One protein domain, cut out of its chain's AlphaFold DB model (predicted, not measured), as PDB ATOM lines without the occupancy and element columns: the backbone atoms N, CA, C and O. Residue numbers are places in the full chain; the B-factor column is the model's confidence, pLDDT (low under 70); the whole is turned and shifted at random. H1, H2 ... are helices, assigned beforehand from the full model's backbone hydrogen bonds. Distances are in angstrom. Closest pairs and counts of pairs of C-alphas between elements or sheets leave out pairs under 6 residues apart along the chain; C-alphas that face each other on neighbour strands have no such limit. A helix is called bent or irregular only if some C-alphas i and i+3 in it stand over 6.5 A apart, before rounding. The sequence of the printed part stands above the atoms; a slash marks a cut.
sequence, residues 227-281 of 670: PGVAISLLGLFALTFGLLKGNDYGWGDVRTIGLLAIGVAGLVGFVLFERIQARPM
ATOM      1  N   PRO A 227     128.906 155.339 136.406       84.06
ATOM      2  CA  PRO A 227     130.171 155.257 137.135       84.06
ATOM      3  C   PRO A 227     130.645 153.818 137.370       84.06
ATOM      4  O   PRO A 227     131.785 153.512 137.034       84.06
ATOM      5  N   GLY A 228     129.790 152.915 137.866       82.25
ATOM      6  CA  GLY A 228     130.145 151.507 138.079       82.25
ATOM      7  C   GLY A 228     130.587 150.806 136.790       82.25
ATOM      8  O   GLY A 228     131.573 150.066 136.782       82.25
ATOM      9  N   VAL A 229     129.936 151.110 135.664       81.38
ATOM     10  CA  VAL A 229     130.327 150.604 134.335       81.38
ATOM     11  C   VAL A 229     131.676 151.158 133.886       81.38
ATOM     12  O   VAL A 229     132.520 150.397 133.421       81.38
ATOM     13  N   ALA A 230     131.918 152.461 134.049       86.00
ATOM     14  CA  ALA A 230     133.200 153.062 133.691       86.00
ATOM     15  C   ALA A 230     134.345 152.499 134.550       86.00
ATOM     16  O   ALA A 230     135.384 152.121 134.012       86.00
ATOM     17  N   ILE A 231     134.144 152.380 135.866       87.75
ATOM     18  CA  ILE A 231     135.139 151.851 136.808       87.75
ATOM     19  C   ILE A 231     135.445 150.372 136.515       87.75
ATOM     20  O   ILE A 231     136.614 149.992 136.455       87.75
ATOM     21  N   SER A 232     134.423 149.539 136.293       84.62
ATOM     22  CA  SER A 232     134.607 148.110 135.995       84.62
ATOM     23  C   SER A 232     135.255 147.870 134.624       84.62
ATOM     24  O   SER A 232     136.178 147.059 134.530       84.62
ATOM     25  N   LEU A 233     134.856 148.618 133.588       84.69
ATOM     26  CA  LEU A 233     135.479 148.578 132.260       84.69
ATOM     27  C   LEU A 233     136.951 149.006 132.317       84.69
ATOM     28  O   LEU A 233     137.809 148.287 131.808       84.69
ATOM     29  N   LEU A 234     137.254 150.147 132.948       89.00
ATOM     30  CA  LEU A 234     138.623 150.660 133.068       89.00
ATOM     31  C   LEU A 234     139.498 149.745 133.932       89.00
ATOM     32  O   LEU A 234     140.645 149.498 133.570       89.00
ATOM     33  N   GLY A 235     138.962 149.198 135.028       89.56
ATOM     34  CA  GLY A 235     139.667 148.240 135.880       89.56
ATOM     35  C   GLY A 235     140.003 146.944 135.140       89.56
ATOM     36  O   GLY A 235     141.159 146.523 135.111       89.56
ATOM     37  N   LEU A 236     139.020 146.332 134.468       85.81
ATOM     38  CA  LEU A 236     139.245 145.108 133.697       85.81
ATOM     39  C   LEU A 236     140.179 145.351 132.500       85.81
ATOM     40  O   LEU A 236     141.033 144.507 132.219       85.81
ATOM     41  N   PHE A 237     140.071 146.505 131.833       88.00
ATOM     42  CA  PHE A 237     140.980 146.915 130.760       88.00
ATOM     43  C   PHE A 237     142.409 147.114 131.255       88.00
ATOM     44  O   PHE A 237     143.311 146.488 130.708       88.00
ATOM     45  N   ALA A 238     142.628 147.911 132.302       90.62
ATOM     46  CA  ALA A 238     143.962 148.160 132.843       90.62
ATOM     47  C   ALA A 238     144.624 146.870 133.353       90.62
ATOM     48  O   ALA A 238     145.787 146.623 133.039       90.62
ATOM     49  N   LEU A 239     143.869 146.001 134.039       89.44
ATOM     50  CA  LEU A 239     144.365 144.701 134.498       89.44
ATOM     51  C   LEU A 239     144.769 143.799 133.322       89.44
ATOM     52  O   LEU A 239     145.881 143.277 133.293       89.44
ATOM     53  N   THR A 240     143.884 143.641 132.333       85.69
ATOM     54  CA  THR A 240     144.124 142.790 131.155       85.69
ATOM     55  C   THR A 240     145.284 143.334 130.318       85.69
ATOM     56  O   THR A 240     146.211 142.600 129.988       85.69
ATOM     57  N   PHE A 241     145.282 144.634 130.018       85.12
ATOM     58  CA  PHE A 241     146.328 145.300 129.243       85.12
ATOM     59  C   PHE A 241     147.686 145.250 129.962       85.12
ATOM     60  O   PHE A 241     148.697 144.974 129.320       85.12
ATOM     61  N   GLY A 242     147.709 145.425 131.289       86.56
ATOM     62  CA  GLY A 242     148.902 145.264 132.125       86.56
ATOM     63  C   GLY A 242     149.469 143.844 132.098       86.56
ATOM     64  O   GLY A 242     150.667 143.679 131.892       86.56
ATOM     65  N   LEU A 243     148.622 142.815 132.223       86.19
ATOM     66  CA  LEU A 243     149.041 141.411 132.109       86.19
ATOM     67  C   LEU A 243     149.624 141.087 130.724       86.19
ATOM     68  O   LEU A 243     150.656 140.425 130.636       86.19
ATOM     69  N   LEU A 244     149.000 141.579 129.646       80.25
ATOM     70  CA  LEU A 244     149.479 141.358 128.276       80.25
ATOM     71  C   LEU A 244     150.794 142.095 127.990       80.25
ATOM     72  O   LEU A 244     151.672 141.543 127.331       80.25
ATOM     73  N   LYS A 245     150.944 143.334 128.473       81.50
ATOM     74  CA  LYS A 245     152.147 144.152 128.256       81.50
ATOM     75  C   LYS A 245     153.253 143.950 129.290       81.50
ATOM     76  O   LYS A 245     154.353 144.451 129.072       81.50
ATOM     77  N   GLY A 246     153.031 143.161 130.341       81.25
ATOM     78  CA  GLY A 246     154.037 142.889 131.371       81.25
ATOM     79  C   GLY A 246     155.324 142.252 130.841       81.25
ATOM     80  O   GLY A 246     156.405 142.580 131.320       81.25
ATOM     81  N   ASN A 247     155.244 141.423 129.794       76.88
ATOM     82  CA  ASN A 247     156.434 140.869 129.133       76.88
ATOM     83  C   ASN A 247     157.090 141.836 128.123       76.88
ATOM     84  O   ASN A 247     158.287 141.722 127.887       76.88
ATOM     85  N   ASP A 248     156.340 142.795 127.565       78.88
ATOM     86  CA  ASP A 248     156.858 143.786 126.604       78.88
ATOM     87  C   ASP A 248     157.556 144.962 127.311       78.88
ATOM     88  O   ASP A 248     158.574 145.466 126.844       78.88
ATOM     89  N   TYR A 249     156.982 145.437 128.422       84.19
ATOM     90  CA  TYR A 249     157.518 146.547 129.219       84.19
ATOM     91  C   TYR A 249     158.426 146.077 130.361       84.19
ATOM     92  O   TYR A 249     159.243 146.856 130.839       84.19
ATOM     93  N   GLY A 250     158.290 144.820 130.791       83.88
ATOM     94  CA  GLY A 250     158.920 144.270 131.990       83.88
ATOM     95  C   GLY A 250     157.989 144.313 133.207       83.88
ATOM     96  O   GLY A 250     157.269 145.284 133.441       83.88
ATOM     97  N   TRP A 251     158.015 143.255 134.020       88.56
ATOM     98  CA  TRP A 251     157.141 143.109 135.194       88.56
ATOM     99  C   TRP A 251     157.458 144.086 136.335       88.56
ATOM    100  O   TRP A 251     156.569 144.432 137.106       88.56
ATOM    101  N   GLY A 252     158.709 144.551 136.416       89.06
ATOM    102  CA  GLY A 252     159.152 145.586 137.357       89.06
ATOM    103  C   GLY A 252     158.974 147.025 136.855       89.06
ATOM    104  O   GLY A 252     159.299 147.960 137.582       89.06
ATOM    105  N   ASP A 253     158.500 147.226 135.622       93.00
ATOM    106  CA  ASP A 253     158.340 148.558 135.036       93.00
ATOM    107  C   ASP A 253     157.129 149.290 135.637       93.00
ATOM    108  O   ASP A 253     156.052 148.712 135.822       93.00
ATOM    109  N   VAL A 254     157.292 150.590 135.902       93.94
ATOM    110  CA  VAL A 254     156.252 151.471 136.465       93.94
ATOM    111  C   VAL A 254     154.954 151.440 135.652       93.94
ATOM    112  O   VAL A 254     153.876 151.537 136.235       93.94
ATOM    113  N   ARG A 255     155.018 151.261 134.327       92.44
ATOM    114  CA  ARG A 255     153.841 151.139 133.456       92.44
ATOM    115  C   ARG A 255     153.078 149.853 133.749       92.44
ATOM    116  O   ARG A 255     151.866 149.908 133.932       92.44
ATOM    117  N   THR A 256     153.769 148.716 133.839       90.19
ATOM    118  CA  THR A 256     153.156 147.416 134.155       90.19
ATOM    119  C   THR A 256     152.552 147.433 135.554       90.19
ATOM    120  O   THR A 256     151.367 147.144 135.715       90.19
ATOM    121  N   ILE A 257     153.335 147.835 136.560       93.38
ATOM    122  CA  ILE A 257     152.877 147.914 137.953       93.38
ATOM    123  C   ILE A 257     151.706 148.898 138.069       93.38
ATOM    124  O   ILE A 257     150.704 148.576 138.700       93.38
ATOM    125  N   GLY A 258     151.787 150.058 137.412       94.00
ATOM    126  CA  GLY A 258     150.721 151.056 137.372       94.00
ATOM    127  C   GLY A 258     149.432 150.527 136.743       94.00
ATOM    128  O   GLY A 258     148.365 150.697 137.321       94.00
ATOM    129  N   LEU A 259     149.511 149.829 135.608       92.50
ATOM    130  CA  LEU A 259     148.356 149.206 134.948       92.50
ATOM    131  C   LEU A 259     147.701 148.125 135.816       92.50
ATOM    132  O   LEU A 259     146.480 148.115 135.967       92.50
ATOM    133  N   LEU A 260     148.500 147.252 136.438       91.88
ATOM    134  CA  LEU A 260     147.998 146.227 137.357       91.88
ATOM    135  C   LEU A 260     147.380 146.856 138.617       91.88
ATOM    136  O   LEU A 260     146.299 146.442 139.035       91.88
ATOM    137  N   ALA A 261     148.009 147.889 139.183       93.19
ATOM    138  CA  ALA A 261     147.504 148.616 140.345       93.19
ATOM    139  C   ALA A 261     146.198 149.363 140.036       93.19
ATOM    140  O   ALA A 261     145.249 149.245 140.805       93.19
ATOM    141  N   ILE A 262     146.104 150.060 138.895       94.12
ATOM    142  CA  ILE A 262     144.861 150.682 138.405       94.12
ATOM    143  C   ILE A 262     143.790 149.614 138.168       94.12
ATOM    144  O   ILE A 262     142.632 149.826 138.514       94.12
ATOM    145  N   GLY A 263     144.166 148.452 137.631       90.06
ATOM    146  CA  GLY A 263     143.252 147.338 137.412       90.06
ATOM    147  C   GLY A 263     142.643 146.800 138.706       90.06
ATOM    148  O   GLY A 263     141.421 146.747 138.853       90.06
ATOM    149  N   VAL A 264     143.490 146.470 139.685       91.12
ATOM    150  CA  VAL A 264     143.068 146.009 141.017       91.12
ATOM    151  C   VAL A 264     142.279 147.095 141.754       91.12
ATOM    152  O   VAL A 264     141.201 146.811 142.274       91.12
ATOM    153  N   ALA A 265     142.756 148.342 141.756       92.56
ATOM    154  CA  ALA A 265     142.065 149.469 142.381       92.56
ATOM    155  C   ALA A 265     140.716 149.768 141.713       92.56
ATOM    156  O   ALA A 265     139.766 150.115 142.409       92.56
ATOM    157  N   GLY A 266     140.594 149.580 140.396       90.00
ATOM    158  CA  GLY A 266     139.337 149.684 139.659       90.00
ATOM    159  C   GLY A 266     138.347 148.588 140.049       90.00
ATOM    160  O   GLY A 266     137.201 148.887 140.365       90.00
ATOM    161  N   LEU A 267     138.776 147.325 140.122       85.81
ATOM    162  CA  LEU A 267     137.901 146.224 140.552       85.81
ATOM    163  C   LEU A 267     137.476 146.348 142.026       85.81
ATOM    164  O   LEU A 267     136.302 146.158 142.348       85.81
ATOM    165  N   VAL A 268     138.394 146.723 142.922       87.69
ATOM    166  CA  VAL A 268     138.077 147.018 144.332       87.69
ATOM    167  C   VAL A 268     137.162 148.240 144.431       87.69
ATOM    168  O   VAL A 268     136.162 148.199 145.143       87.69
ATOM    169  N   GLY A 269     137.459 149.300 143.678       88.38
ATOM    170  CA  GLY A 269     136.668 150.525 143.603       88.38
ATOM    171  C   GLY A 269     135.246 150.278 143.110       88.38
ATOM    172  O   GLY A 269     134.314 150.797 143.710       88.38
ATOM    173  N   PHE A 270     135.058 149.418 142.104       85.50
ATOM    174  CA  PHE A 270     133.741 148.976 141.641       85.50
ATOM    175  C   PHE A 270     132.957 148.288 142.765       85.50
ATOM    176  O   PHE A 270     131.825 148.673 143.046       85.50
ATOM    177  N   VAL A 271     133.572 147.334 143.476       85.38
ATOM    178  CA  VAL A 271     132.921 146.648 144.606       85.38
ATOM    179  C   VAL A 271     132.594 147.617 145.747       85.38
ATOM    180  O   VAL A 271     131.528 147.506 146.346       85.38
ATOM    181  N   LEU A 272     133.475 148.569 146.070       87.00
ATOM    182  CA  LEU A 272     133.215 149.578 147.104       87.00
ATOM    183  C   LEU A 272     132.116 150.565 146.684       87.00
ATOM    184  O   LEU A 272     131.265 150.906 147.500       87.00
ATOM    185  N   PHE A 273     132.094 150.973 145.416       85.88
ATOM    186  CA  PHE A 273     131.069 151.846 144.855       85.88
ATOM    187  C   PHE A 273     129.686 151.175 144.892       85.88
ATOM    188  O   PHE A 273     128.740 151.741 145.436       85.88
ATOM    189  N   GLU A 274     129.592 149.921 144.441       84.25
ATOM    190  CA  GLU A 274     128.378 149.088 144.502       84.25
ATOM    191  C   GLU A 274     127.879 148.830 145.942       84.25
ATOM    192  O   GLU A 274     126.693 148.576 146.141       84.25
ATOM    193  N   ARG A 275     128.735 148.925 146.975       84.19
ATOM    194  CA  ARG A 275     128.294 148.854 148.390       84.19
ATOM    195  C   ARG A 275     127.580 150.114 148.871       84.19
ATOM    196  O   ARG A 275     126.761 150.017 149.779       84.19
ATOM    197  N   ILE A 276     127.956 151.275 148.338       82.00
ATOM    198  CA  ILE A 276     127.487 152.592 148.799       82.00
ATOM    199  C   ILE A 276     126.328 153.085 147.923       82.00
ATOM    200  O   ILE A 276     125.460 153.821 148.392       82.00
ATOM    201  N   GLN A 277     126.289 152.668 146.657       78.31
ATOM    202  CA  GLN A 277     125.244 153.038 145.716       78.31
ATOM    203  C   GLN A 277     123.866 152.547 146.195       78.31
ATOM    204  O   GLN A 277     123.661 151.370 146.476       78.31
ATOM    205  N   ALA A 278     122.884 153.449 146.221       68.56
ATOM    206  CA  ALA A 278     121.513 153.165 146.653       68.56
ATOM    207  C   ALA A 278     120.744 152.236 145.690       68.56
ATOM    208  O   ALA A 278     119.681 151.724 146.037       68.56
ATOM    209  N   ARG A 279     121.244 152.054 144.459       69.44
ATOM    210  CA  ARG A 279     120.646 151.226 143.393       69.44
ATOM    211  C   ARG A 279     121.713 150.402 142.648       69.44
ATOM    212  O   ARG A 279     121.932 150.646 141.454       69.44
ATOM    213  N   PRO A 280     122.387 149.454 143.327       71.44
ATOM    214  CA  PRO A 280     123.514 148.700 142.772       71.44
ATOM    215  C   PRO A 280     123.155 147.980 141.461       71.44
ATOM    216  O   PRO A 280     121.987 147.668 141.205       71.44
ATOM    217  N   MET A 281     124.125 147.747 140.575       68.75
ATOM    218  CA  MET A 281     123.975 146.783 139.472       68.75
ATOM    219  C   MET A 281     124.173 145.357 139.971       68.75
ATOM    220  O   MET A 281     123.512 144.433 139.497       68.75
TER     221      MET A 281
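Overview. This is residues 227 to 281 of the 670 residues of the protein "DHA2 family efflux MFS transporter permease subunit" of Actinobacteria bacterium (UniProt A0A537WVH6). This is a helical hairpin drawn out as a slim rod: two long helices, H1 and H2, lie side by side and run opposite ways, with a tight link joining them at one end. At the other end residues 277 to 281 make a short tail after H2 that turns back towards the side of H1, and H1 has a kink towards the linked end. The printed part has 55 residues with two named helices, H1 then H2, and no named strand; the class is all helix. The whole is loose, with a radius of gyration of the C-alphas of 12.6 A, and the C-alphas span 41 by 13 by 10 A.

Along the chain. Find C-alpha 227 at (130.171, 155.257, 137.135); from there H1, residues 227 to 249, runs 29.8 A to C-alpha 249 at (157.518, 146.547, 129.219). Near residue 243 it has a kink of 38 degrees, and it is irregular: C-alphas 244 and 247 are 7.0 A apart. After residues 250 to 253, find H2, residues 254 to 276, which runs 31.3 A to C-alpha 276 at (127.487, 152.592, 148.799).

Arrangement. Look at Gly 235 and Gly 263, whose C-alphas, 4.0 A apart, are the closest of H1 and H2. The two helices touch, with 45 pairs of C-alphas within 8 A. They run opposite ways at a shallow tilt of 21 degrees, and their centres are 8.8 A apart. In H2 every O i to N i+4 pair is within hydrogen-bond range; in H1 it is 17 of 19.

Size, cuts and confidence. The two C-alphas farthest apart are those of Asp 248 and Ala 278, at 41.7 A, while those of Pro 227 and Met 281 are 10.8 A apart. The printed part has no cut, and the link from H1 to H2 is tight. The mean pLDDT of the printed part is 85.7; look for the low values, under 70, at residues 278 to 279 and residue 281.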